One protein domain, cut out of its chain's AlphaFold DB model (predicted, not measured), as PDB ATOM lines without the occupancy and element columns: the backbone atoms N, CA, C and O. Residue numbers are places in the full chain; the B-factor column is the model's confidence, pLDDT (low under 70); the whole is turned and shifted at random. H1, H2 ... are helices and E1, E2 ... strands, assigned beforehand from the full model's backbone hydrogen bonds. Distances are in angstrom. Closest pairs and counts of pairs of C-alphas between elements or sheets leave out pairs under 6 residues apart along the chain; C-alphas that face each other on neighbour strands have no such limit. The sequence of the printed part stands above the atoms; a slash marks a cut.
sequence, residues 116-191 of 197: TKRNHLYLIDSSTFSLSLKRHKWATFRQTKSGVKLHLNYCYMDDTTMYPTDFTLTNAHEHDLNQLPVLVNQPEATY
ATOM      1  N   THR A 116     -23.246 -33.474 -33.226       73.25
ATOM      2  CA  THR A 116     -22.181 -34.182 -32.501       73.25
ATOM      3  C   THR A 116     -21.847 -33.400 -31.239       73.25
ATOM      4  O   THR A 116     -21.981 -32.182 -31.220       73.25
ATOM      5  N   LYS A 117     -21.334 -34.042 -30.188       67.25
ATOM      6  CA  LYS A 117     -21.084 -33.399 -28.877       67.25
ATOM      7  C   LYS A 117     -20.318 -32.062 -28.899       67.25
ATOM      8  O   LYS A 117     -20.357 -31.336 -27.918       67.25
ATOM      9  N   ARG A 118     -19.571 -31.755 -29.965       72.12
ATOM     10  CA  ARG A 118     -18.700 -30.571 -30.057       72.12
ATOM     11  C   ARG A 118     -19.219 -29.452 -30.959       72.12
ATOM     12  O   ARG A 118     -18.580 -28.410 -31.001       72.12
ATOM     13  N   ASN A 119     -20.303 -29.662 -31.702       79.94
ATOM     14  CA  ASN A 119     -20.748 -28.720 -32.735       79.94
ATOM     15  C   ASN A 119     -22.199 -28.257 -32.571       79.94
ATOM     16  O   ASN A 119     -22.794 -27.841 -33.557       79.94
ATOM     17  N   HIS A 120     -22.788 -28.374 -31.379       87.12
ATOM     18  CA  HIS A 120     -24.141 -27.875 -31.150       87.12
ATOM     19  C   HIS A 120     -24.385 -27.438 -29.706       87.12
ATOM     20  O   HIS A 120     -23.799 -27.980 -28.765       87.12
ATOM     21  N   LEU A 121     -25.284 -26.471 -29.564       93.06
ATOM     22  CA  LEU A 121     -25.865 -25.982 -28.323       93.06
ATOM     23  C   LEU A 121     -27.385 -26.094 -28.432       93.06
ATOM     24  O   LEU A 121     -27.950 -25.868 -29.500       93.06
ATOM     25  N   TYR A 122     -28.046 -26.403 -27.326       94.06
ATOM     26  CA  TYR A 122     -29.500 -26.364 -27.231       94.06
ATOM     27  C   TYR A 122     -29.920 -25.073 -26.544       94.06
ATOM     28  O   TYR A 122     -29.696 -24.896 -25.348       94.06
ATOM     29  N   LEU A 123     -30.496 -24.159 -27.312       95.50
ATOM     30  CA  LEU A 123     -31.055 -22.915 -26.814       95.50
ATOM     31  C   LEU A 123     -32.490 -23.184 -26.367       95.50
ATOM     32  O   LEU A 123     -33.308 -23.650 -27.160       95.50
ATOM     33  N   ILE A 124     -32.783 -22.907 -25.103       96.25
ATOM     34  CA  ILE A 124     -34.129 -23.002 -24.553       96.25
ATOM     35  C   ILE A 124     -34.638 -21.585 -24.302       96.25
ATOM     36  O   ILE A 124     -33.991 -20.797 -23.615       96.25
ATOM     37  N   ASP A 125     -35.806 -21.285 -24.860       95.88
ATOM     38  CA  ASP A 125     -36.509 -20.022 -24.643       95.88
ATOM     39  C   ASP A 125     -38.025 -20.251 -24.658       95.88
ATOM     40  O   ASP A 125     -38.517 -21.285 -25.126       95.88
ATOM     41  N   SER A 126     -38.785 -19.300 -24.116       95.19
ATOM     42  CA  SER A 126     -40.239 -19.344 -24.125       95.19
ATOM     43  C   SER A 126     -40.861 -18.071 -24.687       95.19
ATOM     44  O   SER A 126     -40.440 -16.948 -24.427       95.19
ATOM     45  N   SER A 127     -41.943 -18.238 -25.439       95.25
ATOM     46  CA  SER A 127     -42.744 -17.138 -25.969       95.25
ATOM     47  C   SER A 127     -44.161 -17.207 -25.419       95.25
ATOM     48  O   SER A 127     -44.862 -18.209 -25.573       95.25
ATOM     49  N   THR A 128     -44.608 -16.124 -24.779       95.88
ATOM     50  CA  THR A 128     -45.963 -16.027 -24.218       95.88
ATOM     51  C   THR A 128     -46.915 -15.323 -25.180       95.88
ATOM     52  O   THR A 128     -46.797 -14.126 -25.439       95.88
ATOM     53  N   PHE A 129     -47.941 -16.038 -25.632       94.94
ATOM     54  CA  PHE A 129     -49.007 -15.502 -26.470       94.94
ATOM     55  C   PHE A 129     -50.175 -15.040 -25.598       94.94
ATOM     56  O   PHE A 129     -50.922 -15.844 -25.036       94.94
ATOM     57  N   SER A 130     -50.354 -13.722 -25.491       95.06
ATOM     58  CA  SER A 130     -51.500 -13.139 -24.784       95.06
ATOM     59  C   SER A 130     -52.787 -13.296 -25.594       95.06
ATOM     60  O   SER A 130     -52.869 -12.891 -26.751       95.06
ATOM     61  N   LEU A 131     -53.829 -13.817 -24.953       94.50
ATOM     62  CA  LEU A 131     -55.131 -14.097 -25.548       94.50
ATOM     63  C   LEU A 131     -56.261 -13.362 -24.814       94.50
ATOM     64  O   LEU A 131     -56.165 -12.948 -23.657       94.50
ATOM     65  N   SER A 132     -57.399 -13.234 -25.496       93.62
ATOM     66  CA  SER A 132     -58.612 -12.672 -24.896       93.62
ATOM     67  C   SER A 132     -59.225 -13.640 -23.882       93.62
ATOM     68  O   SER A 132     -59.683 -14.715 -24.276       93.62
ATOM     69  N   LEU A 133     -59.337 -13.204 -22.621       92.75
ATOM     70  CA  LEU A 133     -59.962 -13.968 -21.532       92.75
ATOM     71  C   LEU A 133     -61.408 -14.374 -21.839       92.75
ATOM     72  O   LEU A 133     -61.832 -15.485 -21.543       92.75
ATOM     73  N   LYS A 134     -62.171 -13.498 -22.507       94.69
ATOM     74  CA  LYS A 134     -63.565 -13.780 -22.882       94.69
ATOM     75  C   LYS A 134     -63.685 -14.970 -23.841       94.69
ATOM     76  O   LYS A 134     -64.674 -15.694 -23.770       94.69
ATOM     77  N   ARG A 135     -62.710 -15.146 -24.741       92.44
ATOM     78  CA  ARG A 135     -62.734 -16.166 -25.804       92.44
ATOM     79  C   ARG A 135     -61.959 -17.438 -25.450       92.44
ATOM     80  O   ARG A 135     -62.337 -18.502 -25.915       92.44
ATOM     81  N   HIS A 136     -60.922 -17.339 -24.620       94.19
ATOM     82  CA  HIS A 136     -59.981 -18.433 -24.358       94.19
ATOM     83  C   HIS A 136     -59.852 -18.727 -22.862       94.19
ATOM     84  O   HIS A 136     -58.750 -18.823 -22.337       94.19
ATOM     85  N   LYS A 137     -60.984 -18.881 -22.164       93.94
ATOM     86  CA  LYS A 137     -61.014 -19.115 -20.706       93.94
ATOM     87  C   LYS A 137     -60.197 -20.327 -20.247       93.94
ATOM     88  O   LYS A 137     -59.771 -20.355 -19.103       93.94
ATOM     89  N   TRP A 138     -59.997 -21.307 -21.128       94.94
ATOM     90  CA  TRP A 138     -59.195 -22.501 -20.861       94.94
ATOM     91  C   TRP A 138     -57.688 -22.206 -20.752       94.94
ATOM     92  O   TRP A 138     -56.975 -22.930 -20.064       94.94
ATOM     93  N   ALA A 139     -57.209 -21.142 -21.407       96.19
ATOM     94  CA  ALA A 139     -55.802 -20.758 -21.454       96.19
ATOM     95  C   ALA A 139     -55.472 -19.833 -20.273       96.19
ATOM     96  O   ALA A 139     -55.468 -18.605 -20.404       96.19
ATOM     97  N   THR A 140     -55.293 -20.408 -19.087       96.31
ATOM     98  CA  THR A 140     -55.090 -19.662 -17.834       96.31
ATOM     99  C   THR A 140     -53.789 -18.853 -17.861       96.31
ATOM    100  O   THR A 140     -52.730 -19.386 -18.180       96.31
ATOM    101  N   PHE A 141     -53.844 -17.566 -17.487       94.69
ATOM    102  CA  PHE A 141     -52.645 -16.722 -17.388       94.69
ATOM    103  C   PHE A 141     -52.673 -15.750 -16.201       94.69
ATOM    104  O   PHE A 141     -51.955 -15.948 -15.227       94.69
ATOM    105  N   ARG A 142     -53.487 -14.688 -16.260       90.50
ATOM    106  CA  ARG A 142     -53.639 -13.683 -15.189       90.50
ATOM    107  C   ARG A 142     -55.111 -13.297 -15.048       90.50
ATOM    108  O   ARG A 142     -55.914 -13.594 -15.923       90.50
ATOM    109  N   GLN A 143     -55.479 -12.567 -13.993       90.50
ATOM    110  CA  GLN A 143     -56.888 -12.210 -13.729       90.50
ATOM    111  C   GLN A 143     -57.611 -11.558 -14.921       90.50
ATOM    112  O   GLN A 143     -58.793 -11.795 -15.136       90.50
ATOM    113  N   THR A 144     -56.903 -10.740 -15.702       92.19
ATOM    114  CA  THR A 144     -57.476  -9.963 -16.812       92.19
ATOM    115  C   THR A 144     -57.108 -10.499 -18.198       92.19
ATOM    116  O   THR A 144     -57.581  -9.965 -19.203       92.19
ATOM    117  N   LYS A 145     -56.276 -11.547 -18.287       94.44
ATOM    118  CA  LYS A 145     -55.761 -12.085 -19.555       94.44
ATOM    119  C   LYS A 145     -55.732 -13.607 -19.547       94.44
ATOM    120  O   LYS A 145     -55.345 -14.220 -18.560       94.44
ATOM    121  N   SER A 146     -56.054 -14.190 -20.692       97.38
ATOM    122  CA  SER A 146     -55.709 -15.578 -20.992       97.38
ATOM    123  C   SER A 146     -54.398 -15.622 -21.761       97.38
ATOM    124  O   SER A 146     -53.955 -14.600 -22.289       97.38
ATOM    125  N   GLY A 147     -53.774 -16.786 -21.850       97.31
ATOM    126  CA  GLY A 147     -52.561 -16.942 -22.631       97.31
ATOM    127  C   GLY A 147     -52.035 -18.361 -22.624       97.31
ATOM    128  O   GLY A 147     -52.286 -19.129 -21.698       97.31
ATOM    129  N   VAL A 148     -51.288 -18.670 -23.672       97.31
ATOM    130  CA  VAL A 148     -50.492 -19.891 -23.781       97.31
ATOM    131  C   VAL A 148     -49.029 -19.505 -23.875       97.31
ATOM    132  O   VAL A 148     -48.701 -18.400 -24.314       97.31
ATOM    133  N   LYS A 149     -48.156 -20.406 -23.460       96.62
ATOM    134  CA  LYS A 149     -46.719 -20.236 -23.554       96.62
ATOM    135  C   LYS A 149     -46.136 -21.389 -24.357       96.62
ATOM    136  O   LYS A 149     -46.477 -22.545 -24.125       96.62
ATOM    137  N   LEU A 150     -45.317 -21.048 -25.345       95.75
ATOM    138  CA  LEU A 150     -44.557 -21.992 -26.152       95.75
ATOM    139  C   LEU A 150     -43.142 -22.031 -25.606       95.75
ATOM    140  O   LEU A 150     -42.441 -21.030 -25.702       95.75
ATOM    141  N   HIS A 151     -42.738 -23.168 -25.065       96.38
ATOM    142  CA  HIS A 151     -41.355 -23.439 -24.710       96.38
ATOM    143  C   HIS A 151     -40.705 -24.147 -25.888       96.38
ATOM    144  O   HIS A 151     -41.236 -25.150 -26.367       96.38
ATOM    145  N   LEU A 152     -39.594 -23.613 -26.374       95.19
ATOM    146  CA  LEU A 152     -38.904 -24.111 -27.549       95.19
ATOM    147  C   LEU A 152     -37.509 -24.571 -27.149       95.19
ATOM    148  O   LEU A 152     -36.785 -23.842 -26.479       95.19
ATOM    149  N   ASN A 153     -37.130 -25.765 -27.595       94.75
ATOM    150  CA  ASN A 153     -35.745 -26.200 -27.607       94.75
ATOM    151  C   ASN A 153     -35.215 -26.087 -29.039       94.75
ATOM    152  O   ASN A 153     -35.836 -26.589 -29.980       94.75
ATOM    153  N   TYR A 154     -34.091 -25.407 -29.209       93.75
ATOM    154  CA  TYR A 154     -33.553 -25.018 -30.502       93.75
ATOM    155  C   TYR A 154     -32.085 -25.426 -30.614       93.75
ATOM    156  O   TYR A 154     -31.238 -24.956 -29.861       93.75
ATOM    157  N   CYS A 155     -31.766 -26.307 -31.560       92.94
ATOM    158  CA  CYS A 155     -30.393 -26.712 -31.829       92.94
ATOM    159  C   CYS A 155     -29.710 -25.635 -32.670       92.94
ATOM    160  O   CYS A 155     -30.089 -25.403 -33.821       92.94
ATOM    161  N   TYR A 156     -28.699 -24.995 -32.093       93.44
ATOM    162  CA  TYR A 156     -27.800 -24.077 -32.775       93.44
ATOM    163  C   TYR A 156     -26.454 -24.763 -33.000       93.44
ATOM    164  O   TYR A 156     -25.810 -25.189 -32.039       93.44
ATOM    165  N   MET A 157     -26.026 -24.867 -34.257       90.19
ATOM    166  CA  MET A 157     -24.712 -25.406 -34.622       90.19
ATOM    167  C   MET A 157     -23.798 -24.297 -35.140       90.19
ATOM    168  O   MET A 157     -22.682 -24.128 -34.652       90.19
ATOM    169  N   ASP A 158     -24.304 -23.525 -36.100       88.94
ATOM    170  CA  ASP A 158     -23.680 -22.334 -36.670       88.94
ATOM    171  C   ASP A 158     -24.759 -21.429 -37.299       88.94
ATOM    172  O   ASP A 158     -25.941 -21.782 -37.330       88.94
ATOM    173  N   ASP A 159     -24.360 -20.274 -37.836       86.94
ATOM    174  CA  ASP A 159     -25.275 -19.275 -38.414       86.94
ATOM    175  C   ASP A 159     -26.052 -19.762 -39.650       86.94
ATOM    176  O   ASP A 159     -27.022 -19.130 -40.069       86.94
ATOM    177  N   THR A 160     -25.647 -20.884 -40.243       86.81
ATOM    178  CA  THR A 160     -26.316 -21.502 -41.397       86.81
ATOM    179  C   THR A 160     -27.093 -22.764 -41.030       86.81
ATOM    180  O   THR A 160     -27.938 -23.213 -41.806       86.81
ATOM    181  N   THR A 161     -26.834 -23.320 -39.847       87.75
ATOM    182  CA  THR A 161     -27.316 -24.627 -39.416       87.75
ATOM    183  C   THR A 161     -27.947 -24.526 -38.037       87.75
ATOM    184  O   THR A 161     -27.289 -24.639 -36.999       87.75
ATOM    185  N   MET A 162     -29.263 -24.336 -38.041       90.75
ATOM    186  CA  MET A 162     -30.056 -24.228 -36.826       90.75
ATOM    187  C   MET A 162     -31.504 -24.661 -37.058       90.75
ATOM    188  O   MET A 162     -32.045 -24.472 -38.151       90.75
ATOM    189  N   TYR A 163     -32.123 -25.292 -36.062       92.06
ATOM    190  CA  TYR A 163     -33.488 -25.812 -36.177       92.06
ATOM    191  C   TYR A 163     -34.118 -26.108 -34.806       92.06
ATOM    192  O   TYR A 163     -33.406 -26.461 -33.863       92.06
ATOM    193  N   PRO A 164     -35.456 -26.014 -34.673       92.94
ATOM    194  CA  PRO A 164     -36.139 -26.428 -33.451       92.94
ATOM    195  C   PRO A 164     -36.002 -27.938 -33.274       92.94
ATOM    196  O   PRO A 164     -36.121 -28.660 -34.252       92.94
ATOM    197  N   THR A 165     -35.766 -28.434 -32.065       91.19
ATOM    198  CA  THR A 165     -35.654 -29.877 -31.783       91.19
ATOM    199  C   THR A 165     -36.810 -30.434 -30.992       91.19
ATOM    200  O   THR A 165     -37.090 -31.622 -31.099       91.19
ATOM    201  N   ASP A 166     -37.453 -29.592 -30.195       89.94
ATOM    202  CA  ASP A 166     -38.621 -29.962 -29.418       89.94
ATOM    203  C   ASP A 166     -39.399 -28.699 -29.049       89.94
ATOM    204  O   ASP A 166     -38.834 -27.600 -29.024       89.94
ATOM    205  N   PHE A 167     -40.683 -28.843 -28.754       92.69
ATOM    206  CA  PHE A 167     -41.471 -27.761 -28.188       92.69
ATOM    207  C   PHE A 167     -42.527 -28.289 -27.224       92.69
ATOM    208  O   PHE A 167     -43.007 -29.414 -27.329       92.69
ATOM    209  N   THR A 168     -42.943 -27.449 -26.284       93.06
ATOM    210  CA  THR A 168     -44.051 -27.753 -25.379       93.06
ATOM    211  C   THR A 168     -44.949 -26.535 -25.239       93.06
ATOM    212  O   THR A 168     -44.477 -25.413 -25.060       93.06
ATOM    213  N   LEU A 169     -46.261 -26.752 -25.330       94.19
ATOM    214  CA  LEU A 169     -47.269 -25.722 -25.099       94.19
ATOM    215  C   LEU A 169     -47.868 -25.883 -23.706       94.19
ATOM    216  O   LEU A 169     -48.364 -26.950 -23.349       94.19
ATOM    217  N   THR A 170     -47.872 -24.797 -22.946       96.44
ATOM    218  CA  THR A 170     -48.453 -24.731 -21.606       96.44
ATOM    219  C   THR A 170     -49.415 -23.552 -21.497       96.44
ATOM    220  O   THR A 170     -49.468 -22.660 -22.351       96.44
ATOM    221  N   ASN A 171     -50.202 -23.529 -20.426       97.06
ATOM    222  CA  ASN A 171     -50.895 -22.311 -20.028       97.06
ATOM    223  C   ASN A 171     -49.861 -21.271 -19.582       97.06
ATOM    224  O   ASN A 171     -48.916 -21.601 -18.877       97.06
ATOM    225  N   ALA A 172     -50.049 -19.998 -19.932       96.31
ATOM    226  CA  ALA A 172     -49.027 -18.978 -19.680       96.31
ATOM    227  C   ALA A 172     -48.787 -18.654 -18.193       96.31
ATOM    228  O   ALA A 172     -47.844 -17.933 -17.871       96.31
ATOM    229  N   HIS A 173     -49.638 -19.149 -17.290       94.69
ATOM    230  CA  HIS A 173     -49.390 -19.105 -15.848       94.69
ATOM    231  C   HIS A 173     -48.244 -20.039 -15.412       94.69
ATOM    232  O   HIS A 173     -47.640 -19.804 -14.368       94.69
ATOM    233  N   GLU A 174     -47.944 -21.088 -16.184       93.81
ATOM    234  CA  GLU A 174     -46.889 -22.041 -15.848       93.81
ATOM    235  C   GLU A 174     -45.509 -21.373 -15.834       93.81
ATOM    236  O   GLU A 174     -45.153 -20.591 -16.726       93.81
ATOM    237  N   HIS A 175     -44.731 -21.682 -14.794       92.44
ATOM    238  CA  HIS A 175     -43.365 -21.190 -14.652       92.44
ATOM    239  C   HIS A 175     -42.423 -21.937 -15.604       92.44
ATOM    240  O   HIS A 175     -42.533 -23.153 -15.761       92.44
ATOM    241  N   ASP A 176     -41.469 -21.217 -16.191       92.50
ATOM    242  CA  ASP A 176     -40.530 -21.734 -17.194       92.50
ATOM    243  C   ASP A 176     -39.649 -22.877 -16.670       92.50
ATOM    244  O   ASP A 176     -39.610 -23.950 -17.279       92.50
ATOM    245  N   LEU A 177     -39.105 -22.722 -15.458       91.12
ATOM    246  CA  LEU A 177     -38.454 -23.783 -14.676       91.12
ATOM    247  C   LEU A 177     -39.164 -25.148 -14.678       91.12
ATOM    248  O   LEU A 177     -38.490 -26.176 -14.681       91.12
ATOM    249  N   ASN A 178     -40.503 -25.195 -14.696       93.00
ATOM    250  CA  ASN A 178     -41.234 -26.470 -14.682       93.00
ATOM    251  C   ASN A 178     -41.040 -27.273 -15.978       93.00
ATOM    252  O   ASN A 178     -41.245 -28.485 -15.977       93.00
ATOM    253  N   GLN A 179     -40.651 -26.615 -17.075       93.75
ATOM    254  CA  GLN A 179     -40.413 -27.252 -18.370       93.75
ATOM    255  C   GLN A 179     -38.944 -27.622 -18.599       93.75
ATOM    256  O   GLN A 179     -38.655 -28.386 -19.520       93.75
ATOM    257  N   LEU A 180     -38.010 -27.155 -17.760       91.75
ATOM    258  CA  LEU A 180     -36.600 -27.541 -17.876       91.75
ATOM    259  C   LEU A 180     -36.396 -29.065 -17.825       91.75
ATOM    260  O   LEU A 180     -35.707 -29.570 -18.706       91.75
ATOM    261  N   PRO A 181     -37.018 -29.838 -16.909       91.62
ATOM    262  CA  PRO A 181     -36.851 -31.295 -16.891       91.62
ATOM    263  C   PRO A 181     -37.390 -32.004 -18.141       91.62
ATOM    264  O   PRO A 181     -36.988 -33.128 -18.423       91.62
ATOM    265  N   VAL A 182     -38.312 -31.369 -18.871       91.19
ATOM    266  CA  VAL A 182     -38.897 -31.913 -20.105       91.19
ATOM    267  C   VAL A 182     -37.955 -31.675 -21.288       91.19
ATOM    268  O   VAL A 182     -37.716 -32.587 -22.078       91.19
ATOM    269  N   LEU A 183     -37.386 -30.469 -21.386       91.69
ATOM    270  CA  LEU A 183     -36.556 -30.039 -22.520       91.69
ATOM    271  C   LEU A 183     -35.070 -30.410 -22.365       91.69
ATOM    272  O   LEU A 183     -34.386 -30.671 -23.358       91.69
ATOM    273  N   VAL A 184     -34.566 -30.468 -21.129       91.75
ATOM    274  CA  VAL A 184     -33.200 -30.898 -20.789       91.75
ATOM    275  C   VAL A 184     -33.176 -32.420 -20.666       91.75
ATOM    276  O   VAL A 184     -33.129 -32.989 -19.578       91.75
ATOM    277  N   ASN A 185     -33.266 -33.090 -21.813       89.12
ATOM    278  CA  ASN A 185     -33.459 -34.538 -21.897       89.12
ATOM    279  C   ASN A 185     -32.348 -35.290 -22.655       89.12
ATOM    280  O   ASN A 185     -32.395 -36.516 -22.737       89.12
ATOM    281  N   GLN A 186     -31.336 -34.591 -23.181       87.25
ATOM    282  CA  GLN A 186     -30.220 -35.194 -23.912       87.25
ATOM    283  C   GLN A 186     -28.972 -35.311 -23.025       87.25
ATOM    284  O   GLN A 186     -28.457 -34.298 -22.541       87.25
ATOM    285  N   PRO A 187     -28.436 -36.529 -22.824       85.88
ATOM    286  CA  PRO A 187     -27.160 -36.716 -22.148       85.88
ATOM    287  C   PRO A 187     -26.018 -36.017 -22.892       85.88
ATOM    288  O   PRO A 187     -25.961 -36.034 -24.119       85.88
ATOM    289  N   GLU A 188     -25.070 -35.455 -22.137       85.50
ATOM    290  CA  GLU A 188     -23.830 -34.862 -22.672       85.50
ATOM    291  C   GLU A 188     -24.051 -33.703 -23.665       85.50
ATOM    292  O   GLU A 188     -23.172 -33.379 -24.466       85.50
ATOM    293  N   ALA A 189     -25.220 -33.068 -23.594       89.06
ATOM    294  CA  ALA A 189     -25.571 -31.876 -24.344       89.06
ATOM    295  C   ALA A 189     -25.305 -30.601 -23.529       89.06
ATOM    296  O   ALA A 189     -25.411 -30.593 -22.301       89.06
ATOM    297  N   THR A 190     -24.984 -29.507 -24.223       92.25
ATOM    298  CA  THR A 190     -24.883 -28.179 -23.602       92.25
ATOM    299  C   THR A 190     -26.172 -27.413 -23.851       92.25
ATOM    300  O   THR A 190     -26.532 -27.174 -25.004       92.25
ATOM    301  N   TYR A 191     -26.842 -27.022 -22.771       94.00
ATOM    302  CA  TYR A 191     -28.062 -26.223 -22.805       94.00
ATOM    303  C   TYR A 191     -27.763 -24.782 -22.405       94.00
ATOM    304  O   TYR A 191     -27.003 -24.538 -21.466       94.00
TER     305      TYR A 191
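Overview. This is residues 116 to 191 of the 197 residues of the protein "DDE_Tnp_1 domain-containing protein" of Enterococcus durans (UniProt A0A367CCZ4). A long, strongly twisted ribbon of antiparallel strands E1, E3 and E4, with E3 in the middle, has short E2 at one end and one short helix, H1, over one face. The 76 printed residues hold four named strands, then the helix; E2, E3 and E4 form a meander, each the antiparallel neighbour of the one before. Mostly strand, it is loose, with a radius of gyration of the C-alphas of 15.1 A, and spans 48 by 25 by 12 A.

Arrangement. E1, residues 121 to 131, is on one side of E3, residues 145 to 158; N 127 and O 150, 2.8 A apart, are within hydrogen-bond range. On the other side, each a hairpin with E3, are E2, residues 140 to 142, with N 142 and O 145 at 3.0 A, and E4, residues 161 to 171, with N 151 and O 168 at 2.8 A. H1, residues 176 to 183, is on the sheet, slantwise to the strands, at a height of 8.8 A; its closest C-alphas to E3 are Leu 183 and Asn 153, 6.4 A. In H1, 1 of 4 O i to N i+4 pairs and 4 of 5 O i to N i+3 pairs are within range.

Along the chain. E1, 31.7 A long, begins at C-alpha 121 (-25.865, -25.982, -28.323). E3 measures 37.8 A and E4 30.6 A. H1 ends at C-alpha 183 (-36.556, -30.039, -22.520).

Size, cuts and confidence. The farthest C-alphas, of Arg 118 and Lys 134, are 48.4 A apart. The printed part has no cut and no long link; residue 117 has pLDDT under 70.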